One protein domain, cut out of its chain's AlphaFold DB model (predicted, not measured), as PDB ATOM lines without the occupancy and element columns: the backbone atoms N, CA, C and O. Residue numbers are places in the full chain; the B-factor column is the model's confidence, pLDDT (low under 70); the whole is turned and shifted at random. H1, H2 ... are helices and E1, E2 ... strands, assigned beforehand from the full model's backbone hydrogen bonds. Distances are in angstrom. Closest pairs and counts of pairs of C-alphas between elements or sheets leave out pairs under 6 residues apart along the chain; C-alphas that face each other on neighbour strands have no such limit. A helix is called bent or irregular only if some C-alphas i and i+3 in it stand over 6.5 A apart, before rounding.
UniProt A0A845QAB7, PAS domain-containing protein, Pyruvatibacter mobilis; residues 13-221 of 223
ATOM      1  N   TRP A  13     116.542 233.447 183.885       50.19
ATOM      2  CA  TRP A  13     115.803 234.654 183.553       50.19
ATOM      3  C   TRP A  13     115.690 235.675 184.719       50.19
ATOM      4  O   TRP A  13     115.500 236.845 184.433       50.19
ATOM      5  N   VAL A  14     115.856 235.325 186.010       50.28
ATOM      6  CA  VAL A  14     116.005 236.321 187.111       50.28
ATOM      7  C   VAL A  14     117.272 237.127 186.884       50.28
ATOM      8  O   VAL A  14     117.251 238.349 186.988       50.28
ATOM      9  N   TYR A  15     118.365 236.459 186.507       56.28
ATOM     10  CA  TYR A  15     119.585 237.145 186.096       56.28
ATOM     11  C   TYR A  15     119.334 238.028 184.861       56.28
ATOM     12  O   TYR A  15     119.837 239.148 184.823       56.28
ATOM     13  N   GLU A  16     118.517 237.578 183.899       59.44
ATOM     14  CA  GLU A  16     118.090 238.391 182.745       59.44
ATOM     15  C   GLU A  16     117.209 239.587 183.143       59.44
ATOM     16  O   GLU A  16     117.461 240.697 182.692       59.44
ATOM     17  N   ALA A  17     116.235 239.418 184.037       55.06
ATOM     18  CA  ALA A  17     115.366 240.468 184.579       55.06
ATOM     19  C   ALA A  17     116.148 241.507 185.406       55.06
ATOM     20  O   ALA A  17     115.745 242.663 185.544       55.06
ATOM     21  N   MET A  18     117.300 241.094 185.934       58.53
ATOM     22  CA  MET A  18     118.279 241.945 186.601       58.53
ATOM     23  C   MET A  18     119.243 242.634 185.634       58.53
ATOM     24  O   MET A  18     119.974 243.533 186.062       58.53
ATOM     25  N   GLN A  19     119.263 242.250 184.351       65.56
ATOM     26  CA  GLN A  19     120.095 242.937 183.373       65.56
ATOM     27  C   GLN A  19     119.560 244.350 183.138       65.56
ATOM     28  O   GLN A  19     118.350 244.535 182.942       65.56
ATOM     29  N   PRO A  20     120.449 245.360 183.120       62.03
ATOM     30  CA  PRO A  20     120.071 246.728 182.813       62.03
ATOM     31  C   PRO A  20     119.254 246.826 181.526       62.03
ATOM     32  O   PRO A  20     118.276 247.551 181.498       62.03
ATOM     33  N   GLU A  21     119.572 246.067 180.479       68.81
ATOM     34  CA  GLU A  21     118.875 246.126 179.192       68.81
ATOM     35  C   GLU A  21     117.402 245.712 179.305       68.81
ATOM     36  O   GLU A  21     116.527 246.395 178.769       68.81
ATOM     37  N   VAL A  22     117.113 244.640 180.049       68.38
ATOM     38  CA  VAL A  22     115.745 244.143 180.266       68.38
ATOM     39  C   VAL A  22     114.967 245.105 181.157       68.38
ATOM     40  O   VAL A  22     113.828 245.453 180.848       68.38
ATOM     41  N   ALA A  23     115.598 245.609 182.217       67.38
ATOM     42  CA  ALA A  23     115.018 246.628 183.084       67.38
ATOM     43  C   ALA A  23     114.732 247.943 182.335       67.38
ATOM     44  O   ALA A  23     113.695 248.571 182.546       67.38
ATOM     45  N   ASN A  24     115.630 248.347 181.435       69.88
ATOM     46  CA  ASN A  24     115.508 249.553 180.618       69.88
ATOM     47  C   ASN A  24     114.379 249.410 179.607       69.88
ATOM     48  O   ASN A  24     113.570 250.324 179.473       69.88
ATOM     49  N   ALA A  25     114.305 248.265 178.927       73.38
ATOM     50  CA  ALA A  25     113.208 247.952 178.025       73.38
ATOM     51  C   ALA A  25     111.873 247.919 178.783       73.38
ATOM     52  O   ALA A  25     110.880 248.477 178.314       73.38
ATOM     53  N   ALA A  26     111.867 247.341 179.989       69.81
ATOM     54  CA  ALA A  26     110.682 247.282 180.826       69.81
ATOM     55  C   ALA A  26     110.204 248.672 181.274       69.81
ATOM     56  O   ALA A  26     109.003 248.941 181.282       69.81
ATOM     57  N   ALA A  27     111.138 249.560 181.607       68.75
ATOM     58  CA  ALA A  27     110.877 250.945 181.971       68.75
ATOM     59  C   ALA A  27     110.416 251.803 180.781       68.75
ATOM     60  O   ALA A  27     109.501 252.610 180.918       68.75
ATOM     61  N   ALA A  28     111.010 251.608 179.600       71.62
ATOM     62  CA  ALA A  28     110.707 252.381 178.397       71.62
ATOM     63  C   ALA A  28     109.282 252.159 177.865       71.62
ATOM     64  O   ALA A  28     108.766 252.991 177.123       71.62
ATOM     65  N   ALA A  29     108.634 251.051 178.230       70.31
ATOM     66  CA  ALA A  29     107.277 250.764 177.780       70.31
ATOM     67  C   ALA A  29     106.200 251.537 178.563       70.31
ATOM     68  O   ALA A  29     105.043 251.581 178.137       70.31
ATOM     69  N   VAL A  30     106.537 252.126 179.712       76.06
ATOM     70  CA  VAL A  30     105.564 252.842 180.539       76.06
ATOM     71  C   VAL A  30     105.011 254.036 179.778       76.06
ATOM     72  O   VAL A  30     105.742 254.848 179.222       76.06
ATOM     73  N   SER A  31     103.687 254.168 179.777       76.50
ATOM     74  CA  SER A  31     102.998 255.299 179.155       76.50
ATOM     75  C   SER A  31     102.974 256.511 180.101       76.50
ATOM     76  O   SER A  31     101.902 256.978 180.462       76.50
ATOM     77  N   ALA A  32     104.149 256.981 180.537       83.56
ATOM     78  CA  ALA A  32     104.312 258.145 181.412       83.56
ATOM     79  C   ALA A  32     105.578 258.955 181.052       83.56
ATOM     80  O   ALA A  32     106.594 258.352 180.694       83.56
ATOM     81  N   PRO A  33     105.563 260.298 181.160       85.88
ATOM     82  CA  PRO A  33     106.748 261.122 180.911       85.88
ATOM     83  C   PRO A  33     107.793 260.962 182.028       85.88
ATOM     84  O   PRO A  33     107.550 261.310 183.181       85.88
ATOM     85  N   LEU A  34     108.969 260.421 181.693       86.50
ATOM     86  CA  LEU A  34     110.035 260.137 182.668       86.50
ATOM     87  C   LEU A  34     110.765 261.390 183.176       86.50
ATOM     88  O   LEU A  34     111.427 261.337 184.209       86.50
ATOM     89  N   ASP A  35     110.683 262.495 182.441       86.88
ATOM     90  CA  ASP A  35     111.319 263.778 182.749       86.88
ATOM     91  C   ASP A  35     110.600 264.565 183.856       86.88
ATOM     92  O   ASP A  35     111.181 265.485 184.430       86.88
ATOM     93  N   GLN A  36     109.370 264.175 184.204       86.50
ATOM     94  CA  GLN A  36     108.588 264.795 185.278       86.50
ATOM     95  C   GLN A  36     109.103 264.472 186.681       86.50
ATOM     96  O   GLN A  36     108.774 265.184 187.628       86.50
ATOM     97  N   VAL A  37     109.896 263.409 186.829       90.56
ATOM     98  CA  VAL A  37     110.469 263.005 188.113       90.56
ATOM     99  C   VAL A  37     111.983 262.851 187.979       90.56
ATOM    100  O   VAL A  37     112.462 262.227 187.025       90.56
ATOM    101  N   PRO A  38     112.775 263.412 188.910       90.81
ATOM    102  CA  PRO A  38     114.217 263.272 188.855       90.81
ATOM    103  C   PRO A  38     114.600 261.804 189.040       90.81
ATOM    104  O   PRO A  38     113.951 261.047 189.752       90.81
ATOM    105  N   ARG A  39     115.691 261.389 188.402       89.88
ATOM    106  CA  ARG A  39     116.236 260.043 188.609       89.88
ATOM    107  C   ARG A  39     117.159 259.958 189.831       89.88
ATOM    108  O   ARG A  39     117.388 258.874 190.366       89.88
ATOM    109  N   GLN A  40     117.722 261.094 190.232       93.19
ATOM    110  CA  GLN A  40     118.620 261.232 191.375       93.19
ATOM    111  C   GLN A  40     117.847 261.819 192.560       93.19
ATOM    112  O   GLN A  40     117.281 262.904 192.439       93.19
ATOM    113  N   HIS A  41     117.875 261.136 193.703       90.50
ATOM    114  CA  HIS A  41     117.275 261.573 194.963       90.50
ATOM    115  C   HIS A  41     118.334 261.516 196.068       90.50
ATOM    116  O   HIS A  41     118.659 260.447 196.589       90.50
ATOM    117  N   GLY A  42     118.920 262.672 196.392       87.94
ATOM    118  CA  GLY A  42     120.060 262.740 197.309       87.94
ATOM    119  C   GLY A  42     121.220 261.862 196.809       87.94
ATOM    120  O   GLY A  42     121.619 262.018 195.652       87.94
ATOM    121  N   PRO A  43     121.754 260.927 197.620       88.12
ATOM    122  CA  PRO A  43     122.825 260.026 197.194       88.12
ATOM    123  C   PRO A  43     122.338 258.867 196.309       88.12
ATOM    124  O   PRO A  43     123.153 258.200 195.677       88.12
ATOM    125  N   VAL A  44     121.027 258.615 196.225       89.06
ATOM    126  CA  VAL A  44     120.491 257.443 195.524       89.06
ATOM    127  C   VAL A  44     120.049 257.788 194.109       89.06
ATOM    128  O   VAL A  44     119.197 258.645 193.875       89.06
ATOM    129  N   LYS A  45     120.608 257.051 193.146       90.62
ATOM    130  CA  LYS A  45     120.138 257.013 191.763       90.62
ATOM    131  C   LYS A  45     119.202 255.827 191.581       90.62
ATOM    132  O   LYS A  45     119.659 254.679 191.645       90.62
ATOM    133  N   LEU A  46     117.934 256.110 191.298       90.81
ATOM    134  CA  LEU A  46     116.931 255.075 191.067       90.81
ATOM    135  C   LEU A  46     117.303 254.202 189.865       90.81
ATOM    136  O   LEU A  46     117.812 254.674 188.829       90.81
ATOM    137  N   THR A  47     117.000 252.913 189.996       87.56
ATOM    138  CA  THR A  47     116.954 251.995 188.860       87.56
ATOM    139  C   THR A  47     115.938 252.467 187.828       87.56
ATOM    140  O   THR A  47     115.070 253.302 188.090       87.56
ATOM    141  N   HIS A  48     116.037 251.921 186.619       87.62
ATOM    142  CA  HIS A  48     115.076 252.223 185.565       87.62
ATOM    143  C   HIS A  48     113.655 251.782 185.937       87.62
ATOM    144  O   HIS A  48     112.713 252.515 185.651       87.62
ATOM    145  N   VAL A  49     113.502 250.649 186.634       89.12
ATOM    146  CA  VAL A  49     112.199 250.162 187.109       89.12
ATOM    147  C   VAL A  49     111.600 251.126 188.129       89.12
ATOM    148  O   VAL A  49     110.474 251.581 187.938       89.12
ATOM    149  N   ALA A  50     112.346 251.487 189.176       92.12
ATOM    150  CA  ALA A  50     111.855 252.401 190.206       92.12
ATOM    151  C   ALA A  50     111.557 253.802 189.656       92.12
ATOM    152  O   ALA A  50     110.529 254.384 189.997       92.12
ATOM    153  N   HIS A  51     112.424 254.332 188.786       93.06
ATOM    154  CA  HIS A  51     112.237 255.647 188.168       93.06
ATOM    155  C   HIS A  51     111.003 255.676 187.263       93.06
ATOM    156  O   HIS A  51     110.169 256.566 187.402       93.06
ATOM    157  N   ALA A  52     110.833 254.677 186.392       92.50
ATOM    158  CA  ALA A  52     109.662 254.601 185.521       92.50
ATOM    159  C   ALA A  52     108.368 254.331 186.294       92.50
ATOM    160  O   ALA A  52     107.318 254.865 185.941       92.50
ATOM    161  N   PHE A  53     108.435 253.558 187.378       94.62
ATOM    162  CA  PHE A  53     107.290 253.356 188.257       94.62
ATOM    163  C   PHE A  53     106.902 254.633 189.013       94.62
ATOM    164  O   PHE A  53     105.718 254.950 189.110       94.62
ATOM    165  N   LEU A  54     107.880 255.397 189.507       95.44
ATOM    166  CA  LEU A  54     107.633 256.698 190.126       95.44
ATOM    167  C   LEU A  54     107.027 257.684 189.118       95.44
ATOM    168  O   LEU A  54     106.061 258.364 189.449       95.44
ATOM    169  N   ALA A  55     107.532 257.712 187.881       94.19
ATOM    170  CA  ALA A  55     106.975 258.530 186.804       94.19
ATOM    171  C   ALA A  55     105.530 258.134 186.477       94.19
ATOM    172  O   ALA A  55     104.668 258.995 186.334       94.19
ATOM    173  N   TYR A  56     105.238 256.830 186.422       94.69
ATOM    174  CA  TYR A  56     103.874 256.325 186.284       94.69
ATOM    175  C   TYR A  56     102.973 256.814 187.417       94.69
ATOM    176  O   TYR A  56     101.925 257.394 187.150       94.69
ATOM    177  N   TRP A  57     103.387 256.616 188.671       95.88
ATOM    178  CA  TRP A  57     102.622 257.034 189.845       95.88
ATOM    179  C   TRP A  57     102.350 258.544 189.822       95.88
ATOM    180  O   TRP A  57     101.229 258.986 190.074       95.88
ATOM    181  N   TRP A  58     103.365 259.330 189.451       94.81
ATOM    182  CA  TRP A  58     103.268 260.780 189.315       94.81
ATOM    183  C   TRP A  58     102.333 261.200 188.183       94.81
ATOM    184  O   TRP A  58     101.607 262.178 188.316       94.81
ATOM    185  N   HIS A  59     102.324 260.456 187.082       93.94
ATOM    186  CA  HIS A  59     101.451 260.720 185.951       93.94
ATOM    187  C   HIS A  59      99.983 260.423 186.286       93.94
ATOM    188  O   HIS A  59      99.115 261.261 186.045       93.94
ATOM    189  N   VAL A  60      99.695 259.256 186.876       94.44
ATOM    190  CA  VAL A  60      98.307 258.818 187.115       94.44
ATOM    191  C   VAL A  60      97.614 259.558 188.251       94.44
ATOM    192  O   VAL A  60      96.388 259.633 188.257       94.44
ATOM    193  N   ARG A  61      98.359 260.149 189.194       94.44
ATOM    194  CA  ARG A  61      97.743 260.995 190.228       94.44
ATOM    195  C   ARG A  61      97.124 262.274 189.649       94.44
ATOM    196  O   ARG A  61      96.240 262.849 190.280       94.44
ATOM    197  N   GLY A  62      97.584 262.727 188.475       93.12
ATOM    198  CA  GLY A  62      97.200 264.015 187.899       93.12
ATOM    199  C   GLY A  62      97.456 265.160 188.881       93.12
ATOM    200  O   GLY A  62      98.558 265.297 189.408       93.12
ATOM    201  N   ASP A  63      96.414 265.938 189.175       93.44
ATOM    202  CA  ASP A  63      96.475 267.060 190.123       93.44
ATOM    203  C   ASP A  63      96.264 266.637 191.592       93.44
ATOM    204  O   ASP A  63      96.303 267.470 192.500       93.44
ATOM    205  N   LYS A  64      96.007 265.347 191.862       94.75
ATOM    206  CA  LYS A  64      95.856 264.830 193.230       94.75
ATOM    207  C   LYS A  64      97.223 264.743 193.907       94.75
ATOM    208  O   LYS A  64      98.237 264.448 193.282       94.75
ATOM    209  N   ILE A  65      97.240 264.874 195.233       91.62
ATOM    210  CA  ILE A  65      98.478 264.697 196.004       91.62
ATOM    211  C   ILE A  65      99.043 263.273 195.883       91.62
ATOM    212  O   ILE A  65     100.251 263.083 195.792       91.62
ATOM    213  N   MET A  66      98.163 262.275 195.801       94.62
ATOM    214  CA  MET A  66      98.479 260.876 195.527       94.62
ATOM    215  C   MET A  66      97.314 260.236 194.756       94.62
ATOM    216  O   MET A  66      96.172 260.674 194.937       94.62
ATOM    217  N   PRO A  67      97.564 259.214 193.921       95.62
ATOM    218  CA  PRO A  67      96.514 258.519 193.199       95.62
ATOM    219  C   PRO A  67      95.681 257.689 194.169       95.62
ATOM    220  O   PRO A  67      96.195 257.160 195.157       95.62
ATOM    221  N   ASP A  68      94.398 257.537 193.879       94.25
ATOM    222  CA  ASP A  68      93.577 256.511 194.499       94.25
ATOM    223  C   ASP A  68      93.680 255.188 193.723       94.25
ATOM    224  O   ASP A  68      94.292 255.085 192.659       94.25
ATOM    225  N   ALA A  69      93.102 254.125 194.277       90.50
ATOM    226  CA  ALA A  69      93.215 252.798 193.681       90.50
ATOM    227  C   ALA A  69      92.553 252.662 192.296       90.50
ATOM    228  O   ALA A  69      92.846 251.693 191.602       90.50
ATOM    229  N   THR A  70      91.652 253.572 191.913       91.19
ATOM    230  CA  THR A  70      91.013 253.573 190.587       91.19
ATOM    231  C   THR A  70      91.864 254.259 189.524       91.19
ATOM    232  O   THR A  70      91.730 253.925 188.349       91.19
ATOM    233  N   ASP A  71      92.793 255.130 189.930       93.50
ATOM    234  CA  ASP A  71      93.771 255.745 189.025       93.50
ATOM    235  C   ASP A  71      94.864 254.739 188.601       93.50
ATOM    236  O   ASP A  71      95.476 254.866 187.540       93.50
ATOM    237  N   ILE A  72      95.112 253.706 189.417       91.88
ATOM    238  CA  ILE A  72      96.132 252.682 189.156       91.88
ATOM    239  C   ILE A  72      95.573 251.597 188.231       91.88
ATOM    240  O   ILE A  72      94.927 250.635 188.651       91.88
ATOM    241  N   VAL A  73      95.882 251.725 186.946       87.94
ATOM    242  CA  VAL A  73      95.483 250.792 185.890       87.94
ATOM    243  C   VAL A  73      96.638 249.842 185.557       87.94
ATOM    244  O   VAL A  73      97.552 250.195 184.815       87.94
ATOM    245  N   ILE A  74      96.580 248.602 186.059       83.44
ATOM    246  CA  ILE A  74      97.645 247.591 185.883       83.44
ATOM    247  C   ILE A  74      98.083 247.394 184.417       83.44
ATOM    248  O   ILE A  74      99.288 247.365 184.173       83.44
ATOM    249  N   PRO A  75      97.182 247.337 183.414       84.06
ATOM    250  CA  PRO A  75      97.600 247.261 182.010       84.06
ATOM    251  C   PRO A  75      98.539 248.388 181.539       84.06
ATOM    252  O   PRO A  75      99.333 248.169 180.627       84.06
ATOM    253  N   GLN A  76      98.491 249.577 182.152       87.00
ATOM    254  CA  GLN A  76      99.379 250.700 181.813       87.00
ATOM    255  C   GLN A  76     100.797 250.536 182.374       87.00
ATOM    256  O   GLN A  76     101.730 251.140 181.847       87.00
ATOM    257  N   LEU A  77     100.976 249.689 183.395       85.00
ATOM    258  CA  LEU A  77     102.295 249.331 183.921       85.00
ATOM    259  C   LEU A  77     103.080 248.467 182.930       85.00
ATOM    260  O   LEU A  77     104.305 248.434 182.992       85.00
ATOM    261  N   ARG A  78     102.392 247.788 181.999       84.88
ATOM    262  CA  ARG A  78     102.986 246.941 180.956       84.88
ATOM    263  C   ARG A  78     104.066 246.014 181.529       84.88
ATOM    264  O   ARG A  78     103.795 245.198 182.404       84.88
ATOM    265  N   THR A  79     105.294 246.162 181.056       84.19
ATOM    266  CA  THR A  79     106.479 245.394 181.433       84.19
ATOM    267  C   THR A  79     107.012 245.710 182.830       84.19
ATOM    268  O   THR A  79     107.872 244.977 183.306       84.19
ATOM    269  N   LEU A  80     106.507 246.742 183.518       87.44
ATOM    270  CA  LEU A  80     106.789 246.947 184.941       87.44
ATOM    271  C   LEU A  80     105.968 246.034 185.849       87.44
ATOM    272  O   LEU A  80     106.412 245.754 186.958       87.44
ATOM    273  N   ALA A  81     104.792 245.566 185.412       89.06
ATOM    274  CA  ALA A  81     103.881 244.792 186.259       89.06
ATOM    275  C   ALA A  81     104.543 243.591 186.979       89.06
ATOM    276  O   ALA A  81     104.253 243.398 188.161       89.06
ATOM    277  N   PRO A  82     105.480 242.834 186.364       88.31
ATOM    278  CA  PRO A  82     106.207 241.757 187.042       88.31
ATOM    279  C   PRO A  82     107.036 242.184 188.264       88.31
ATOM    280  O   PRO A  82     107.306 241.346 189.116       88.31
ATOM    281  N   TYR A  83     107.430 243.455 188.368       89.81
ATOM    282  CA  TYR A  83     108.251 243.987 189.466       89.81
ATOM    283  C   TYR A  83     107.427 244.675 190.555       89.81
ATOM    284  O   TYR A  83     107.980 245.139 191.556       89.81
ATOM    285  N   VAL A  84     106.117 244.808 190.343       93.19
ATOM    286  CA  VAL A  84     105.238 245.582 191.214       93.19
ATOM    287  C   VAL A  84     104.774 244.733 192.387       93.19
ATOM    288  O   VAL A  84     104.464 243.552 192.258       93.19
ATOM    289  N   ARG A  85     104.690 245.371 193.548       95.38
ATOM    290  CA  ARG A  85     104.018 244.863 194.735       95.38
ATOM    291  C   ARG A  85     102.996 245.879 195.212       95.38
ATOM    292  O   ARG A  85     103.220 247.087 195.151       95.38
ATOM    293  N   TYR A  86     101.886 245.378 195.726       96.12
ATOM    294  CA  TYR A  86     100.840 246.201 196.314       96.12
ATOM    295  C   TYR A  86     100.465 245.638 197.675       96.12
ATOM    296  O   TYR A  86     100.298 244.427 197.836       96.12
ATOM    297  N   MET A  87     100.335 246.524 198.652       97.19
ATOM    298  CA  MET A  87     100.124 246.199 200.052       97.19
ATOM    299  C   MET A  87      98.997 247.046 200.631       97.19
ATOM    300  O   MET A  87      98.732 248.160 200.175       97.19
ATOM    301  N   HIS A  88      98.352 246.545 201.674       96.38
ATOM    302  CA  HIS A  88      97.458 247.355 202.492       96.38
ATOM    303  C   HIS A  88      97.561 246.960 203.958       96.38
ATOM    304  O   HIS A  88      97.962 245.846 204.289       96.38
ATOM    305  N   TRP A  89      97.149 247.872 204.823       96.62
ATOM    306  CA  TRP A  89      97.075 247.604 206.249       96.62
ATOM    307  C   TRP A  89      95.872 246.723 206.600       96.62
ATOM    308  O   TRP A  89      94.766 246.946 206.109       96.62
ATOM    309  N   ASP A  90      96.086 245.739 207.466       96.12
ATOM    310  CA  ASP A  90      95.059 244.924 208.117       96.12
ATOM    311  C   ASP A  90      95.343 244.892 209.623       96.12
ATOM    312  O   ASP A  90      96.231 244.175 210.096       96.12
ATOM    313  N   GLY A  91      94.666 245.771 210.366       94.12
ATOM    314  CA  GLY A  91      95.066 246.116 211.729       94.12
ATOM    315  C   GLY A  91      96.490 246.670 211.733       94.12
ATOM    316  O   GLY A  91      96.741 247.733 211.161       94.12
ATOM    317  N   ASP A  92      97.411 245.925 212.345       94.69
ATOM    318  CA  ASP A  92      98.838 246.246 212.391       94.69
ATOM    319  C   ASP A  92      99.680 245.524 211.341       94.69
ATOM    320  O   ASP A  92     100.865 245.816 211.224       94.69
ATOM    321  N   LYS A  93      99.111 244.619 210.545       97.00
ATOM    322  CA  LYS A  93      99.860 243.886 209.517       97.00
ATOM    323  C   LYS A  93      99.860 244.642 208.195       97.00
ATOM    324  O   LYS A  93      98.837 245.214 207.822       97.00
ATOM    325  N   LEU A  94     100.969 244.603 207.458       97.50
ATOM    326  CA  LEU A  94     101.062 245.180 206.116       97.50
ATOM    327  C   LEU A  94     101.005 244.051 205.086       97.50
ATOM    328  O   LEU A  94     102.016 243.458 204.730       97.50
ATOM    329  N   ILE A  95      99.803 243.721 204.622       98.06
ATOM    330  CA  ILE A  95      99.549 242.519 203.825       98.06
ATOM    331  C   ILE A  95      99.805 242.779 202.343       98.06
ATOM    332  O   ILE A  95      99.184 243.668 201.750       98.06
ATOM    333  N   HIS A  96     100.644 241.956 201.715       97.00
ATOM    334  CA  HIS A  96     100.779 241.912 200.258       97.00
ATOM    335  C   HIS A  96      99.486 241.391 199.613       97.00
ATOM    336  O   HIS A  96      98.997 240.315 199.946       97.00
ATOM    337  N   ARG A  97      98.915 242.135 198.665       95.38
ATOM    338  CA  ARG A  97      97.749 241.699 197.861       95.38
ATOM    339  C   ARG A  97      98.086 241.438 196.408       95.38
ATOM    340  O   ARG A  97      97.322 240.766 195.729       95.38
ATOM    341  N   LEU A  98      99.196 241.995 195.947       94.19
ATOM    342  CA  LEU A  98      99.780 241.681 194.661       94.19
ATOM    343  C   LEU A  98     101.279 241.554 194.864       94.19
ATOM    344  O   LEU A  98     101.903 242.416 195.495       94.19
ATOM    345  N   TRP A  99     101.822 240.493 194.293       92.94
ATOM    346  CA  TRP A  99     103.238 240.210 194.235       92.94
ATOM    347  C   TRP A  99     103.575 239.842 192.790       92.94
ATOM    348  O   TRP A  99     103.045 238.874 192.247       92.94
ATOM    349  N   GLY A 100     104.344 240.696 192.117       90.25
ATOM    350  CA  GLY A 100     104.650 240.533 190.701       90.25
ATOM    351  C   GLY A 100     105.442 239.254 190.424       90.25
ATOM    352  O   GLY A 100     106.213 238.791 191.263       90.25
ATOM    353  N   SER A 101     105.267 238.679 189.233       85.94
ATOM    354  CA  SER A 101     105.870 237.386 188.886       85.94
ATOM    355  C   SER A 101     107.397 237.400 188.963       85.94
ATOM    356  O   SER A 101     107.975 236.469 189.514       85.94
ATOM    357  N   ALA A 102     108.049 238.489 188.535       81.69
ATOM    358  CA  ALA A 102     109.501 238.592 188.632       81.69
ATOM    359  C   ALA A 102     109.977 238.603 190.096       81.69
ATOM    360  O   ALA A 102     111.080 238.148 190.400       81.69
ATOM    361  N   LEU A 103     109.133 239.080 191.018       84.81
ATOM    362  CA  LEU A 103     109.397 239.023 192.452       84.81
ATOM    363  C   LEU A 103     109.219 237.605 193.004       84.81
ATOM    364  O   LEU A 103     110.080 237.139 193.747       84.81
ATOM    365  N   THR A 104     108.127 236.920 192.638       82.50
ATOM    366  CA  THR A 104     107.873 235.518 193.018       82.50
ATOM    367  C   THR A 104     109.053 234.651 192.646       82.50
ATOM    368  O   THR A 104     109.575 233.898 193.460       82.50
ATOM    369  N   GLU A 105     109.490 234.766 191.405       76.31
ATOM    370  CA  GLU A 105     110.515 233.894 190.883       76.31
ATOM    371  C   GLU A 105     111.927 234.333 191.333       76.31
ATOM    372  O   GLU A 105     112.805 233.485 191.480       76.31
ATOM    373  N   GLY A 106     112.139 235.628 191.620       71.75
ATOM    374  CA  GLY A 106     113.385 236.155 192.191       71.75
ATOM    375  C   GLY A 106     113.601 235.800 193.665       71.75
ATOM    376  O   GLY A 106     114.737 235.587 194.082       71.75
ATOM    377  N   ILE A 107     112.529 235.718 194.458       73.81
ATOM    378  CA  ILE A 107     112.579 235.263 195.859       73.81
ATOM    379  C   ILE A 107     112.390 233.737 195.962       73.81
ATOM    380  O   ILE A 107     112.812 233.117 196.938       73.81
ATOM    381  N   GLY A 108     111.785 233.112 194.950       73.69
ATOM    382  CA  GLY A 108     111.391 231.702 194.961       73.69
ATOM    383  C   GLY A 108     110.101 231.429 195.745       73.69
ATOM    384  O   GLY A 108     109.793 230.270 196.018       73.69
ATOM    385  N   LEU A 109     109.360 232.475 196.123       79.88
ATOM    386  CA  LEU A 109     108.106 232.387 196.867       79.88
ATOM    387  C   LEU A 109     107.170 233.543 196.491       79.88
ATOM    388  O   LEU A 109     107.589 234.701 196.432       79.88
ATOM    389  N   ASP A 110     105.892 233.228 196.278       86.56
ATOM    390  CA  ASP A 110     104.833 234.231 196.160       86.56
ATOM    391  C   ASP A 110     104.462 234.724 197.562       86.56
ATOM    392  O   ASP A 110     104.008 233.944 198.400       86.56
ATOM    393  N   LEU A 111     104.681 236.014 197.824       90.50
ATOM    394  CA  LEU A 111     104.402 236.619 199.128       90.50
ATOM    395  C   LEU A 111     102.966 237.144 199.252       90.50
ATOM    396  O   LEU A 111     102.635 237.794 200.244       90.50
ATOM    397  N   THR A 112     102.094 236.899 198.273       95.56
ATOM    398  CA  THR A 112     100.688 237.308 198.337       95.56
ATOM    399  C   THR A 112     100.002 236.728 199.579       95.56
ATOM    400  O   THR A 112     100.054 235.535 199.858       95.56
ATOM    401  N   GLY A 113      99.340 237.591 200.351       96.50
ATOM    402  CA  GLY A 113      98.694 237.256 201.621       96.50
ATOM    403  C   GLY A 113      99.621 237.293 202.838       96.50
ATOM    404  O   GLY A 113      99.125 237.226 203.962       96.50
ATOM    405  N   HIS A 114     100.934 237.440 202.648       95.69
ATOM    406  CA  HIS A 114     101.892 237.499 203.749       95.69
ATOM    407  C   HIS A 114     102.042 238.933 204.280       95.69
ATOM    408  O   HIS A 114     101.857 239.913 203.552       95.69
ATOM    409  N   ASP A 115     102.387 239.046 205.563       96.06
ATOM    410  CA  ASP A 115     102.719 240.315 206.213       96.06
ATOM    411  C   ASP A 115     104.148 240.735 205.852       96.06
ATOM    412  O   ASP A 115     105.104 240.026 206.165       96.06
ATOM    413  N   ALA A 116     104.299 241.898 205.221       93.25
ATOM    414  CA  ALA A 116     105.587 242.466 204.839       93.25
ATOM    415  C   ALA A 116     106.513 242.672 206.051       93.25
ATOM    416  O   ALA A 116     107.729 242.539 205.933       93.25
ATOM    417  N   LEU A 117     105.948 242.956 207.231       93.56
ATOM    418  CA  LEU A 117     106.718 243.176 208.458       93.56
ATOM    419  C   LEU A 117     107.236 241.873 209.080       93.56
ATOM    420  O   LEU A 117     108.146 241.915 209.906       93.56
ATOM    421  N   ALA A 118     106.709 240.710 208.682       90.56
ATOM    422  CA  ALA A 118     107.178 239.421 209.192       90.56
ATOM    423  C   ALA A 118     108.639 239.136 208.800       90.56
ATOM    424  O   ALA A 118     109.330 238.416 209.520       90.56
ATOM    425  N   TYR A 119     109.108 239.743 207.705       85.00
ATOM    426  CA  TYR A 119     110.477 239.618 207.189       85.00
ATOM    427  C   TYR A 119     111.462 240.620 207.801       85.00
ATOM    428  O   TYR A 119     112.646 240.583 207.484       85.00
ATOM    429  N   ILE A 120     110.982 241.515 208.664       86.38
ATOM    430  CA  ILE A 120     111.813 242.468 209.401       86.38
ATOM    431  C   ILE A 120     112.124 241.865 210.780       86.38
ATOM    432  O   ILE A 120     111.206 241.294 211.394       86.38
ATOM    433  N   PRO A 121     113.373 241.984 211.284       86.88
ATOM    434  CA  PRO A 121     113.725 241.588 212.647       86.88
ATOM    435  C   PRO A 121     112.755 242.177 213.670       86.88
ATOM    436  O   PRO A 121     112.327 243.326 213.533       86.88
ATOM    437  N   GLU A 122     112.368 241.379 214.665       89.38
ATOM    438  CA  GLU A 122     111.280 241.709 215.592       89.38
ATOM    439  C   GLU A 122     111.489 243.063 216.274       89.38
ATOM    440  O   GLU A 122     110.568 243.878 216.322       89.38
ATOM    441  N   GLU A 123     112.723 243.347 216.682       90.62
ATOM    442  CA  GLU A 123     113.137 244.578 217.348       90.62
ATOM    443  C   GLU A 123     112.995 245.842 216.481       90.62
ATOM    444  O   GLU A 123     112.941 246.948 217.014       90.62
ATOM    445  N   ARG A 124     112.878 245.696 215.154       89.88
ATOM    446  CA  ARG A 124     112.709 246.802 214.194       89.88
ATOM    447  C   ARG A 124     111.287 246.914 213.647       89.88
ATOM    448  O   ARG A 124     110.985 247.870 212.926       89.88
ATOM    449  N   ARG A 125     110.399 245.953 213.938       91.88
ATOM    450  CA  ARG A 125     109.059 245.891 213.324       91.88
ATOM    451  C   ARG A 125     108.211 247.108 213.645       91.88
ATOM    452  O   ARG A 125     107.546 247.612 212.747       91.88
ATOM    453  N   ASP A 126     108.245 247.597 214.879       93.75
ATOM    454  CA  ASP A 126     107.413 248.735 215.280       93.75
ATOM    455  C   ASP A 126     107.910 250.058 214.693       93.75
ATOM    456  O   ASP A 126     107.100 250.846 214.202       93.75
ATOM    457  N   ALA A 127     109.229 250.264 214.631       92.62
ATOM    458  CA  ALA A 127     109.813 251.407 213.930       92.62
ATOM    459  C   ALA A 127     109.427 251.397 212.439       92.62
ATOM    460  O   ALA A 127     108.910 252.387 211.921       92.62
ATOM    461  N   ASN A 128     109.553 250.246 211.768       94.00
ATOM    462  CA  ASN A 128     109.149 250.091 210.368       94.00
ATOM    463  C   ASN A 128     107.632 250.240 210.166       94.00
ATOM    464  O   ASN A 128     107.187 250.813 209.172       94.00
ATOM    465  N   ARG A 129     106.813 249.775 211.116       95.50
ATOM    466  CA  ARG A 129     105.356 249.959 211.085       95.50
ATOM    467  C   ARG A 129     104.996 251.441 211.115       95.50
ATOM    468  O   ARG A 129     104.194 251.890 210.295       95.50
ATOM    469  N   ASN A 130     105.607 252.191 212.029       94.19
ATOM    470  CA  ASN A 130     105.401 253.629 212.158       94.19
ATOM    471  C   ASN A 130     105.863 254.368 210.904       94.19
ATOM    472  O   ASN A 130     105.116 255.198 210.386       94.19
ATOM    473  N   LEU A 131     107.026 254.002 210.364       95.50
ATOM    474  CA  LEU A 131     107.535 254.546 209.111       95.50
ATOM    475  C   LEU A 131     106.553 254.334 207.954       95.50
ATOM    476  O   LEU A 131     106.159 255.286 207.290       95.50
ATOM    477  N   PHE A 132     106.119 253.098 207.705       96.31
ATOM    478  CA  PHE A 132     105.229 252.818 206.577       96.31
ATOM    479  C   PHE A 132     103.854 253.480 206.726       96.31
ATOM    480  O   PHE A 132     103.261 253.870 205.720       96.31
ATOM    481  N   ARG A 133     103.340 253.637 207.955       94.50
ATOM    482  CA  ARG A 133     102.110 254.412 208.206       94.50
ATOM    483  C   ARG A 133     102.319 255.909 207.968       94.50
ATOM    484  O   ARG A 133     101.399 256.582 207.502       94.50
ATOM    485  N   SER A 134     103.506 256.434 208.269       94.62
ATOM    486  CA  SER A 134     103.803 257.860 208.134       94.62
ATOM    487  C   SER A 134     103.790 258.328 206.672       94.62
ATOM    488  O   SER A 134     103.467 259.487 206.424       94.62
ATOM    489  N   LEU A 135     104.015 257.430 205.702       96.00
ATOM    490  CA  LEU A 135     103.992 257.748 204.266       96.00
ATOM    491  C   LEU A 135     102.667 258.370 203.802       96.00
ATOM    492  O   LEU A 135     102.666 259.290 202.987       96.00
ATOM    493  N   HIS A 136     101.524 257.933 204.345       93.94
ATOM    494  CA  HIS A 136     100.233 258.577 204.061       93.94
ATOM    495  C   HIS A 136     100.079 259.920 204.767       93.94
ATOM    496  O   HIS A 136      99.516 260.840 204.180       93.94
ATOM    497  N   THR A 137     100.560 260.028 206.006       92.00
ATOM    498  CA  THR A 137     100.459 261.247 206.823       92.00
ATOM    499  C   THR A 137     101.287 262.384 206.234       92.00
ATOM    500  O   THR A 137     100.796 263.502 206.117       92.00
ATOM    501  N   HIS A 138     102.523 262.091 205.832       94.44
ATOM    502  CA  HIS A 138     103.435 263.056 205.219       94.44
ATOM    503  C   HIS A 138     103.310 263.120 203.698       94.44
ATOM    504  O   HIS A 138     103.936 263.968 203.076       94.44
ATOM    505  N   GLN A 139     102.498 262.240 203.101       93.88
ATOM    506  CA  GLN A 139     102.234 262.200 201.663       93.88
ATOM    507  C   GLN A 139     103.532 262.097 200.850       93.88
ATOM    508  O   GLN A 139     103.690 262.745 199.819       93.88
ATOM    509  N   CYS A 140     104.461 261.270 201.328       95.81
ATOM    510  CA  CYS A 140     105.775 261.050 200.741       95.81
ATOM    511  C   CYS A 140     105.958 259.577 200.353       95.81
ATOM    512  O   CYS A 140     105.212 258.693 200.779       95.81
ATOM    513  N   GLY A 141     106.950 259.313 199.509       96.81
ATOM    514  CA  GLY A 141     107.375 257.964 199.163       96.81
ATOM    515  C   GLY A 141     108.594 257.544 199.972       96.81
ATOM    516  O   GLY A 141     109.187 258.339 200.697       96.81
ATOM    517  N   LEU A 142     109.005 256.296 199.803       97.12
ATOM    518  CA  LEU A 142     110.183 255.725 200.443       97.12
ATOM    519  C   LEU A 142     110.958 254.881 199.437       97.12
ATOM    520  O   LEU A 142     110.358 254.138 198.657       97.12
ATOM    521  N   VAL A 143     112.282 254.950 199.489       96.38
ATOM    522  CA  VAL A 143     113.171 253.982 198.845       96.38
ATOM    523  C   VAL A 143     114.027 253.343 199.915       96.38
ATOM    524  O   VAL A 143     114.610 254.035 200.745       96.38
ATOM    525  N   VAL A 144     114.096 252.020 199.870       94.56
ATOM    526  CA  VAL A 144     114.920 251.201 200.747       94.56
ATOM    527  C   VAL A 144     115.885 250.420 199.868       94.56
ATOM    528  O   VAL A 144     115.470 249.738 198.929       94.56
ATOM    529  N   LEU A 145     117.172 250.540 200.165       91.38
ATOM    530  CA  LEU A 145     118.228 249.733 199.579       91.38
ATOM    531  C   LEU A 145     118.669 248.714 200.621       91.38
ATOM    532  O   LEU A 145     119.102 249.095 201.708       91.38
ATOM    533  N   VAL A 146     118.554 247.430 200.294       87.38
ATOM    534  CA  VAL A 146     119.030 246.343 201.157       87.38
ATOM    535  C   VAL A 146     120.048 245.487 200.421       87.38
ATOM    536  O   VAL A 146     119.837 245.113 199.267       87.38
ATOM    537  N   ARG A 147     121.158 245.172 201.076       82.00
ATOM    538  CA  ARG A 147     122.186 244.258 200.581       82.00
ATOM    539  C   ARG A 147     121.933 242.867 201.133       82.00
ATOM    540  O   ARG A 147     121.556 242.717 202.288       82.00
ATOM    541  N   ASN A 148     122.139 241.848 200.309       71.00
ATOM    542  CA  ASN A 148     122.187 240.476 200.797       71.00
ATOM    543  C   ASN A 148     123.647 240.110 201.093       71.00
ATOM    544  O   ASN A 148     124.408 239.826 200.166       71.00
ATOM    545  N   ASP A 149     124.013 240.091 202.374       63.25
ATOM    546  CA  ASP A 149     125.385 239.792 202.816       63.25
ATOM    547  C   ASP A 149     125.663 238.298 202.949       63.25
ATOM    548  O   ASP A 149     126.814 237.874 203.028       63.25
ATOM    549  N   SER A 150     124.616 237.474 202.949       54.69
ATOM    550  CA  SER A 150     124.763 236.074 203.322       54.69
ATOM    551  C   SER A 150     125.557 235.251 202.303       54.69
ATOM    552  O   SER A 150     126.251 234.323 202.720       54.69
ATOM    553  N   ARG A 151     125.460 235.529 200.988       52.94
ATOM    554  CA  ARG A 151     126.068 234.672 199.932       52.94
ATOM    555  C   ARG A 151     126.344 235.336 198.583       52.94
ATOM    556  O   ARG A 151     127.062 234.754 197.777       52.94
ATOM    557  N   SER A 152     125.783 236.509 198.309       53.97
ATOM    558  CA  SER A 152     125.964 237.221 197.043       53.97
ATOM    559  C   SER A 152     126.666 238.537 197.299       53.97
ATOM    560  O   SER A 152     126.022 239.588 197.310       53.97
ATOM    561  N   GLU A 153     127.990 238.471 197.486       57.69
ATOM    562  CA  GLU A 153     128.826 239.660 197.346       57.69
ATOM    563  C   GLU A 153     128.377 240.361 196.064       57.69
ATOM    564  O   GLU A 153     128.444 239.791 194.978       57.69
ATOM    565  N   GLY A 154     127.789 241.547 196.203       67.06
ATOM    566  CA  GLY A 154     127.435 242.357 195.055       67.06
ATOM    567  C   GLY A 154     126.002 242.366 194.549       67.06
ATOM    568  O   GLY A 154     125.799 242.934 193.476       67.06
ATOM    569  N   LEU A 155     125.013 241.831 195.270       75.06
ATOM    570  CA  LEU A 155     123.597 242.087 194.971       75.06
ATOM    571  C   LEU A 155     122.927 242.954 196.035       75.06
ATOM    572  O   LEU A 155     123.103 242.766 197.236       75.06
ATOM    573  N   MET A 156     122.125 243.901 195.561       82.38
ATOM    574  CA  MET A 156     121.337 244.822 196.367       82.38
ATOM    575  C   MET A 156     119.914 244.855 195.816       82.38
ATOM    576  O   MET A 156     119.732 244.928 194.602       82.38
ATOM    577  N   ALA A 157     118.904 244.803 196.675       85.62
ATOM    578  CA  ALA A 157     117.531 245.070 196.281       85.62
ATOM    579  C   ALA A 157     117.204 246.549 196.489       85.62
ATOM    580  O   ALA A 157     117.484 247.122 197.541       85.62
ATOM    581  N   GLU A 158     116.577 247.147 195.484       91.44
ATOM    582  CA  GLU A 158     115.961 248.465 195.554       91.44
ATOM    583  C   GLU A 158     114.446 248.297 195.672       91.44
ATOM    584  O   GLU A 158     113.802 247.712 194.797       91.44
ATOM    585  N   LEU A 159     113.882 248.792 196.771       94.62
ATOM    586  CA  LEU A 159     112.469 248.700 197.106       94.62
ATOM    587  C   LEU A 159     111.868 250.103 197.183       94.62
ATOM    588  O   LEU A 159     112.285 250.901 198.011       94.62
ATOM    589  N   THR A 160     110.844 250.393 196.381       97.00
ATOM    590  CA  THR A 160     110.080 251.649 196.489       97.00
ATOM    591  C   THR A 160     108.762 251.428 197.217       97.00
ATOM    592  O   THR A 160     108.175 250.357 197.098       97.00
ATOM    593  N   PHE A 161     108.278 252.407 197.974       97.88
ATOM    594  CA  PHE A 161     106.958 252.389 198.603       97.88
ATOM    595  C   PHE A 161     106.306 253.750 198.389       97.88
ATOM    596  O   PHE A 161     106.829 254.766 198.838       97.88
ATOM    597  N   LEU A 162     105.176 253.771 197.694       97.94
ATOM    598  CA  LEU A 162     104.415 254.969 197.372       97.94
ATOM    599  C   LEU A 162     102.996 254.838 197.942       97.94
ATOM    600  O   LEU A 162     102.379 253.774 197.797       97.94
ATOM    601  N   PRO A 163     102.458 255.886 198.583       97.38
ATOM    602  CA  PRO A 163     101.114 255.863 199.127       97.38
ATOM    603  C   PRO A 163     100.069 255.865 198.014       97.38
ATOM    604  O   PRO A 163     100.232 256.472 196.956       97.38
ATOM    605  N   VAL A 164      98.973 255.159 198.266       97.06
ATOM    606  CA  VAL A 164      97.767 255.162 197.438       97.06
ATOM    607  C   VAL A 164      96.614 255.620 198.316       97.06
ATOM    608  O   VAL A 164      96.391 255.057 199.397       97.06
ATOM    609  N   ALA A 165      95.891 256.642 197.864       94.06
ATOM    610  CA  ALA A 165      94.745 257.184 198.567       94.06
ATOM    611  C   ALA A 165      93.645 256.132 198.712       94.06
ATOM    612  O   ALA A 165      93.349 255.324 197.825       94.06
ATOM    613  N   THR A 166      93.005 256.176 199.872       88.56
ATOM    614  CA  THR A 166      91.895 255.310 200.239       88.56
ATOM    615  C   THR A 166      90.733 256.172 200.676       88.56
ATOM    616  O   THR A 166      90.919 257.142 201.406       88.56
ATOM    617  N   GLY A 167      89.520 255.816 200.248       81.88
ATOM    618  CA  GLY A 167      88.319 256.492 200.736       81.88
ATOM    619  C   GLY A 167      88.192 256.408 202.268       81.88
ATOM    620  O   GLY A 167      88.818 255.541 202.886       81.88
ATOM    621  N   PRO A 168      87.366 257.266 202.888       79.38
ATOM    622  CA  PRO A 168      87.174 257.283 204.336       79.38
ATOM    623  C   PRO A 168      86.864 255.893 204.906       79.38
ATOM    624  O   PRO A 168      86.068 255.144 204.337       79.38
ATOM    625  N   GLY A 169      87.520 255.538 206.015       78.19
ATOM    626  CA  GLY A 169      87.340 254.248 206.692       78.19
ATOM    627  C   GLY A 169      87.911 253.029 205.958       78.19
ATOM    628  O   GLY A 169      87.776 251.912 206.453       78.19
ATOM    629  N   LYS A 170      88.553 253.203 204.792       85.44
ATOM    630  CA  LYS A 170      89.244 252.110 204.095       85.44
ATOM    631  C   LYS A 170      90.701 252.012 204.561       85.44
ATOM    632  O   LYS A 170      91.314 253.043 204.833       85.44
ATOM    633  N   PRO A 171      91.284 250.801 204.607       87.12
ATOM    634  CA  PRO A 171      92.670 250.649 205.022       87.12
ATOM    635  C   PRO A 171      93.631 251.311 204.041       87.12
ATOM    636  O   PRO A 171      93.487 251.117 202.831       87.12
ATOM    637  N   GLN A 172      94.618 252.027 204.586       94.00
ATOM    638  CA  GLN A 172      95.736 252.636 203.863       94.00
ATOM    639  C   GLN A 172      96.467 251.602 202.988       94.00
ATOM    640  O   GLN A 172      96.575 250.424 203.347       94.00
ATOM    641  N   ARG A 173      96.963 252.046 201.830       96.50
ATOM    642  CA  ARG A 173      97.545 251.195 200.780       96.50
ATOM    643  C   ARG A 173      98.877 251.732 200.295       96.50
ATOM    644  O   ARG A 173      99.004 252.931 200.067       96.50
ATOM    645  N   LEU A 174      99.827 250.838 200.074       97.81
ATOM    646  CA  LEU A 174     101.132 251.152 199.504       97.81
ATOM    647  C   LEU A 174     101.307 250.369 198.205       97.81
ATOM    648  O   LEU A 174     100.914 249.206 198.113       97.81
ATOM    649  N   ILE A 175     101.929 250.987 197.212       97.75
ATOM    650  CA  ILE A 175     102.342 250.330 195.974       97.75
ATOM    651  C   ILE A 175     103.813 250.626 195.718       97.75
ATOM    652  O   ILE A 175     104.323 251.667 196.122       97.75
ATOM    653  N   GLY A 176     104.519 249.716 195.073       96.69
ATOM    654  CA  GLY A 176     105.938 249.896 194.841       96.69
ATOM    655  C   GLY A 176     106.530 248.840 193.942       96.69
ATOM    656  O   GLY A 176     105.852 247.900 193.540       96.69
ATOM    657  N   THR A 177     107.817 248.974 193.670       94.50
ATOM    658  CA  THR A 177     108.603 248.023 192.887       94.50
ATOM    659  C   THR A 177     109.742 247.471 193.707       94.50
ATOM    660  O   THR A 177     110.291 248.171 194.562       94.50
ATOM    661  N   MET A 178     110.097 246.213 193.471       90.50
ATOM    662  CA  MET A 178     111.349 245.636 193.953       90.50
ATOM    663  C   MET A 178     112.182 245.219 192.746       90.50
ATOM    664  O   MET A 178     111.677 244.577 191.829       90.50
ATOM    665  N   GLN A 179     113.455 245.589 192.750       85.62
ATOM    666  CA  GLN A 179     114.400 245.146 191.738       85.62
ATOM    667  C   GLN A 179     115.736 244.806 192.386       85.62
ATOM    668  O   GLN A 179     116.303 245.613 193.120       85.62
ATOM    669  N   TRP A 180     116.269 243.634 192.058       80.75
ATOM    670  CA  TRP A 180     117.660 243.314 192.341       80.75
ATOM    671  C   TRP A 180     118.573 244.023 191.339       80.75
ATOM    672  O   TRP A 180     118.338 244.003 190.132       80.75
ATOM    673  N   ARG A 181     119.637 244.633 191.845       77.94
ATOM    674  CA  ARG A 181     120.682 245.300 191.072       77.94
ATOM    675  C   ARG A 181     122.047 244.890 191.597       77.94
ATOM    676  O   ARG A 181     122.197 244.498 192.754       77.94
ATOM    677  N   ARG A 182     123.061 245.035 190.751       74.81
ATOM    678  CA  ARG A 182     124.449 244.909 191.190       74.81
ATOM    679  C   ARG A 182     124.766 246.033 192.181       74.81
ATOM    680  O   ARG A 182     124.470 247.200 191.905       74.81
ATOM    681  N   ALA A 183     125.348 245.679 193.319       74.19
ATOM    682  CA  ALA A 183     125.887 246.647 194.258       74.19
ATOM    683  C   ALA A 183     127.127 247.312 193.650       74.19
ATOM    684  O   ALA A 183     127.899 246.689 192.916       74.19
ATOM    685  N   GLU A 184     127.321 248.592 193.944       70.75
ATOM    686  CA  GLU A 184     128.487 249.327 193.463       70.75
ATOM    687  C   GLU A 184     129.782 248.708 194.017       70.75
ATOM    688  O   GLU A 184     129.828 248.264 195.163       70.75
ATOM    689  N   GLY A 185     130.814 248.599 193.173       66.44
ATOM    690  CA  GLY A 185     132.098 247.983 193.541       66.44
ATOM    691  C   GLY A 185     132.120 246.447 193.577       66.44
ATOM    692  O   GLY A 185     133.185 245.857 193.745       66.44
ATOM    693  N   ALA A 186     130.986 245.775 193.365       65.12
ATOM    694  CA  ALA A 186     130.945 244.319 193.276       65.12
ATOM    695  C   ALA A 186     131.777 243.799 192.100       65.12
ATOM    696  O   ALA A 186     131.538 244.211 190.964       65.12
ATOM    697  N   SER A 187     132.687 242.853 192.339       57.34
ATOM    698  CA  SER A 187     133.514 242.226 191.288       57.34
ATOM    699  C   SER A 187     132.925 240.911 190.765       57.34
ATOM    700  O   SER A 187     133.068 240.598 189.585       57.34
ATOM    701  N   VAL A 188     132.189 240.192 191.610       57.97
ATOM    702  CA  VAL A 188     131.502 238.931 191.300       57.97
ATOM    703  C   VAL A 188     130.026 239.110 191.651       57.97
ATOM    704  O   VAL A 188     129.712 239.887 192.540       57.97
ATOM    705  N   VAL A 189     129.121 238.452 190.927       58.22
ATOM    706  CA  VAL A 189     127.712 238.323 191.315       58.22
ATOM    707  C   VAL A 189     127.476 236.837 191.496       58.22
ATOM    708  O   VAL A 189     127.465 236.094 190.514       58.22
ATOM    709  N   LEU A 190     127.369 236.395 192.747       56.75
ATOM    710  CA  LEU A 190     127.067 234.997 193.020       56.75
ATOM    711  C   LEU A 190     125.561 234.751 192.922       56.75
ATOM    712  O   LEU A 190     124.762 235.621 193.286       56.75
ATOM    713  N   PRO A 191     125.170 233.571 192.429       55.75
ATOM    714  CA  PRO A 191     123.774 233.245 192.310       55.75
ATOM    715  C   PRO A 191     123.048 233.103 193.676       55.75
ATOM    716  O   PRO A 191     123.603 232.570 194.634       55.75
ATOM    717  N   ILE A 192     121.799 233.581 193.758       56.16
ATOM    718  CA  ILE A 192     120.878 233.482 194.895       56.16
ATOM    719  C   ILE A 192     120.389 232.036 195.078       56.16
ATOM    720  O   ILE A 192     119.436 231.604 194.432       56.16
ATOM    721  N   GLU A 193     120.964 231.309 196.034       54.69
ATOM    722  CA  GLU A 193     120.444 230.001 196.452       54.69
ATOM    723  C   GLU A 193     118.989 230.102 196.957       54.69
ATOM    724  O   GLU A 193     118.720 230.642 198.033       54.69
ATOM    725  N   SER A 194     118.042 229.540 196.201       52.69
ATOM    726  CA  SER A 194     116.633 229.461 196.596       52.69
ATOM    727  C   SER A 194     116.448 228.605 197.858       52.69
ATOM    728  O   SER A 194     117.004 227.508 197.946       52.69
ATOM    729  N   GLY A 195     115.612 229.055 198.800       50.41
ATOM    730  CA  GLY A 195     115.167 228.242 199.943       50.41
ATOM    731  C   GLY A 195     115.993 228.357 201.230       50.41
ATOM    732  O   GLY A 195     115.736 227.604 202.169       50.41
ATOM    733  N   LYS A 196     116.951 229.291 201.318       52.16
ATOM    734  CA  LYS A 196     117.619 229.655 202.582       52.16
ATOM    735  C   LYS A 196     117.222 231.069 203.024       52.16
ATOM    736  O   LYS A 196     117.089 231.935 202.160       52.16
ATOM    737  N   PRO A 197     117.056 231.320 204.339       53.00
ATOM    738  CA  PRO A 197     116.887 232.675 204.854       53.00
ATOM    739  C   PRO A 197     118.053 233.556 204.400       53.00
ATOM    740  O   PRO A 197     119.212 233.169 204.554       53.00
ATOM    741  N   GLN A 198     117.739 234.711 203.818       61.12
ATOM    742  CA  GLN A 198     118.731 235.714 203.440       61.12
ATOM    743  C   GLN A 198     118.785 236.771 204.536       61.12
ATOM    744  O   GLN A 198     117.750 237.327 204.904       61.12
ATOM    745  N   GLU A 199     119.981 237.056 205.039       65.00
ATOM    746  CA  GLU A 199     120.197 238.238 205.869       65.00
ATOM    747  C   GLU A 199     120.254 239.457 204.946       65.00
ATOM    748  O   GLU A 199     121.175 239.605 204.137       65.00
ATOM    749  N   LEU A 200     119.211 240.284 205.020       73.69
ATOM    750  CA  LEU A 200     119.121 241.547 204.300       73.69
ATOM    751  C   LEU A 200     119.581 242.667 205.231       73.69
ATOM    752  O   LEU A 200     118.921 242.954 206.228       73.69
ATOM    753  N   ASN A 201     120.692 243.306 204.887       79.88
ATOM    754  CA  ASN A 201     121.233 244.440 205.620       79.88
ATOM    755  C   ASN A 201     120.799 245.748 204.969       79.88
ATOM    756  O   ASN A 201     120.858 245.911 203.750       79.88
ATOM    757  N   LEU A 202     120.321 246.679 205.790       86.25
ATOM    758  CA  LEU A 202     119.895 247.996 205.340       86.25
ATOM    759  C   LEU A 202     121.118 248.824 204.931       86.25
ATOM    760  O   LEU A 202     121.957 249.140 205.768       86.25
ATOM    761  N   GLU A 203     121.195 249.200 203.657       88.06
ATOM    762  CA  GLU A 203     122.268 250.051 203.123       88.06
ATOM    763  C   GLU A 203     121.874 251.521 203.146       88.06
ATOM    764  O   GLU A 203     122.656 252.391 203.521       88.06
ATOM    765  N   ALA A 204     120.653 251.807 202.701       89.44
ATOM    766  CA  ALA A 204     120.136 253.158 202.654       89.44
ATOM    767  C   ALA A 204     118.619 253.152 202.762       89.44
ATOM    768  O   ALA A 204     117.934 252.268 202.246       89.44
ATOM    769  N   ILE A 205     118.102 254.209 203.366       93.31
ATOM    770  CA  ILE A 205     116.687 254.525 203.362       93.31
ATOM    771  C   ILE A 205     116.518 256.021 203.148       93.31
ATOM    772  O   ILE A 205     117.242 256.826 203.726       93.31
ATOM    773  N   LEU A 206     115.600 256.395 202.263       93.88
ATOM    774  CA  LEU A 206     115.338 257.792 201.938       93.88
ATOM    775  C   LEU A 206     113.871 258.019 201.608       93.88
ATOM    776  O   LEU A 206     113.218 257.192 200.966       93.88
ATOM    777  N   PHE A 207     113.378 259.186 201.995       96.31
ATOM    778  CA  PHE A 207     112.077 259.654 201.555       96.31
ATOM    779  C   PHE A 207     112.144 260.188 200.118       96.31
ATOM    780  O   PHE A 207     113.120 260.818 199.706       96.31
ATOM    781  N   LEU A 208     111.075 259.950 199.366       95.31
ATOM    782  CA  LEU A 208     110.813 260.577 198.076       95.31
ATOM    783  C   LEU A 208     109.802 261.700 198.290       95.31
ATOM    784  O   LEU A 208     108.708 261.451 198.799       95.31
ATOM    785  N   ASP A 209     110.145 262.916 197.878       94.38
ATOM    786  CA  ASP A 209     109.195 264.024 197.894       94.38
ATOM    787  C   ASP A 209     108.171 263.820 196.775       94.38
ATOM    788  O   ASP A 209     108.531 263.730 195.598       94.38
ATOM    789  N   LEU A 210     106.893 263.726 197.151       94.12
ATOM    790  CA  LEU A 210     105.780 263.578 196.213       94.12
ATOM    791  C   LEU A 210     105.047 264.910 195.957       94.12
ATOM    792  O   LEU A 210     103.952 264.931 195.396       94.12
ATOM    793  N   GLY A 211     105.650 266.034 196.346       92.19
ATOM    794  CA  GLY A 211     105.105 267.388 196.219       92.19
ATOM    795  C   GLY A 211     104.506 267.955 197.511       92.19
ATOM    796  O   GLY A 211     103.940 269.043 197.474       92.19
ATOM    797  N   ALA A 212     104.623 267.239 198.633       92.94
ATOM    798  CA  ALA A 212     104.190 267.686 199.962       92.94
ATOM    799  C   ALA A 212     105.368 268.106 200.863       92.94
ATOM    800  O   ALA A 212     105.151 268.560 201.987       92.94
ATOM    801  N   GLY A 213     106.605 267.962 200.377       92.44
ATOM    802  CA  GLY A 213     107.813 268.080 201.181       92.44
ATOM    803  C   GLY A 213     108.233 266.745 201.799       92.44
ATOM    804  O   GLY A 213     107.615 265.699 201.589       92.44
ATOM    805  N   LEU A 214     109.327 266.785 202.560       93.38
ATOM    806  CA  LEU A 214     109.901 265.614 203.216       93.38
ATOM    807  C   LEU A 214     109.612 265.616 204.724       93.38
ATOM    808  O   LEU A 214     109.589 266.687 205.334       93.38
ATOM    809  N   PRO A 215     109.427 264.434 205.340       92.12
ATOM    810  CA  PRO A 215     109.363 264.313 206.790       92.12
ATOM    811  C   PRO A 215     110.707 264.627 207.457       92.12
ATOM    812  O   PRO A 215     111.751 264.670 206.800       92.12
ATOM    813  N   ASP A 216     110.680 264.746 208.785       89.75
ATOM    814  CA  ASP A 216     111.901 264.769 209.590       89.75
ATOM    815  C   ASP A 216     112.663 263.434 209.473       89.75
ATOM    816  O   ASP A 216     112.065 262.353 209.429       89.75
ATOM    817  N   GLN A 217     113.992 263.518 209.439       86.06
ATOM    818  CA  GLN A 217     114.894 262.368 209.390       86.06
ATOM    819  C   GLN A 217     114.810 261.517 210.661       86.06
ATOM    820  O   GLN A 217     115.104 260.327 210.604       86.06
ATOM    821  N   ASP A 218     114.336 262.080 211.776       87.69
ATOM    822  CA  ASP A 218     114.107 261.345 213.025       87.69
ATOM    823  C   ASP A 218     113.134 260.162 212.861       87.69
ATOM    824  O   ASP A 218     113.217 259.186 213.604       87.69
ATOM    825  N   LEU A 219     112.257 260.177 211.847       84.88
ATOM    826  CA  LEU A 219     111.406 259.022 211.513       84.88
ATOM    827  C   LEU A 219     112.186 257.807 210.997       84.88
ATOM    828  O   LEU A 219     111.631 256.711 210.932       84.88
ATOM    829  N   LEU A 220     113.444 258.001 210.605       85.38
ATOM    830  CA  LEU A 220     114.349 256.939 210.185       85.38
ATOM    831  C   LEU A 220     115.209 256.417 211.345       85.38
ATOM    832  O   LEU A 220     115.943 255.443 211.174       85.38
ATOM    833  N   ALA A 221     115.132 257.039 212.525       81.12
ATOM    834  CA  ALA A 221     115.889 256.607 213.688       81.12
ATOM    835  C   ALA A 221     115.397 255.235 214.187       81.12
ATOM    836  O   ALA A 221     114.205 255.020 214.401       81.12
TER     837      ALA A 221
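What this domain is: This is residues 13 to 221 of the 223 residues of the protein "PAS domain-containing protein" of Pyruvatibacter mobilis (UniProt A0A845QAB7). One twisted, curled sheet of six strands runs through the middle of the model, with its long strands E4 and E5 at the core. H2, H3 and H4 run nearly along one another in a triangle, with H3 along one face over E5 and E4, while the long H7 slants over the opposite face. The printed part has 209 residues, with eight named helices and six named strands in the order H1 H2 H3 H4 E1 E2 H5 H6 H7 E3 E4 E5 E6 H8; the sheet is E2 E1 E5 E4 E3 E6, all antiparallel. The class is mixed, helices and strands. The whole is compact and rounded, with a radius of gyration of the C-alphas of 16.2 A and spans of 47 by 40 by 32 A.

Where its parts are: H1 is residues 13 to 17, with C-alpha 13 at (115.803, 234.654, 183.553), and H2 is residues 20 to 28. H3, residues 48 to 60, is 18.1 A long, and H4 is residues 74 to 83. E1 is residues 84 to 90 and E2 residues 93 to 99. H5 is residues 101 to 107 and H6 residues 116 to 119. H7, residues 122 to 138, measures 25.0 A and begins with C-alpha 122 at (111.280, 241.709, 215.592). E3, residues 141 to 148, is 23.0 A long; E4, residues 155 to 164, 29.1 A; E5, residues 173 to 182, 29.2 A. E6, residues 200 to 208, is 21.7 A long and bends by 62 degrees at residue 203. H8 is residues 217 to 220, with C-alpha 220 at (114.349, 256.939, 210.185).

How they stand to each other: E3, E4 and E5 form a meander, each strand the antiparallel neighbour of the one before, and with E6 beside E3 a Greek key, in which the first strand is also the antiparallel neighbour of the fourth. E5 and E4 have N 158 and O 179 within hydrogen-bond range at 2.8 A, E4 and E3 N 144 and O 159 at 2.8 A, and E3 and E6 N 143 and O 206 at 2.8 A. The antiparallel neighbours E1 and E5 have N 85 and O 176 within hydrogen-bond range at 2.8 A, and the hairpin E1 and E2 has N 90 and O 93 within hydrogen-bond range at 2.8 A. With H5 and H7 on one face of the sheet and H3 on the opposite face, there are three layers, helices on both faces of a sheet. H3 has a height over the sheet of 9.5 A; its closest C-alphas to E5 are those of Ala 50 and Thr 177, 6.1 A apart. H7 is over E4, slantwise at 45 degrees on the local plane, with the C-alphas of His 136 and Pro 163 5.7 A apart. H4, the hub, touches H2, H3 and H5; its closest C-alphas to H2 are those of Thr 79 and Ala 26, 4.6 A apart. H3 and H4 form a helical hairpin at a shallow tilt of 26 degrees, opposite ways. H6 stands at the sheet's level and touches H7. H1 touches H5, the C-alphas of Val 14 and Gly 106 5.7 A apart, and only grazes the sheet, as does H8. Every O i to N i+4 pair is within hydrogen-bond range in H1, H2, H3 and H5; H7 has 9 of 13, H4 0 of 6 but 5 of 7 O i to N i+3 pairs, and H6 and H8 are too short for an i+4 pair. H4 and H7 are irregular: C-alphas 76 and 79 are 8.9 A apart, and C-alphas 123 and 126 are 7.4 A apart.

The domain as a whole: The C-alphas farthest apart are those of Pro 168 and Ser 187, 50.4 A. The printed part has no cut. The links H2 to H3, H3 to H4 and E5 to E6 are long. The mean pLDDT of the printed part is 84.6; residues 13 to 24, 26 to 27, 149 to 154 and 185 to 199 are under 70.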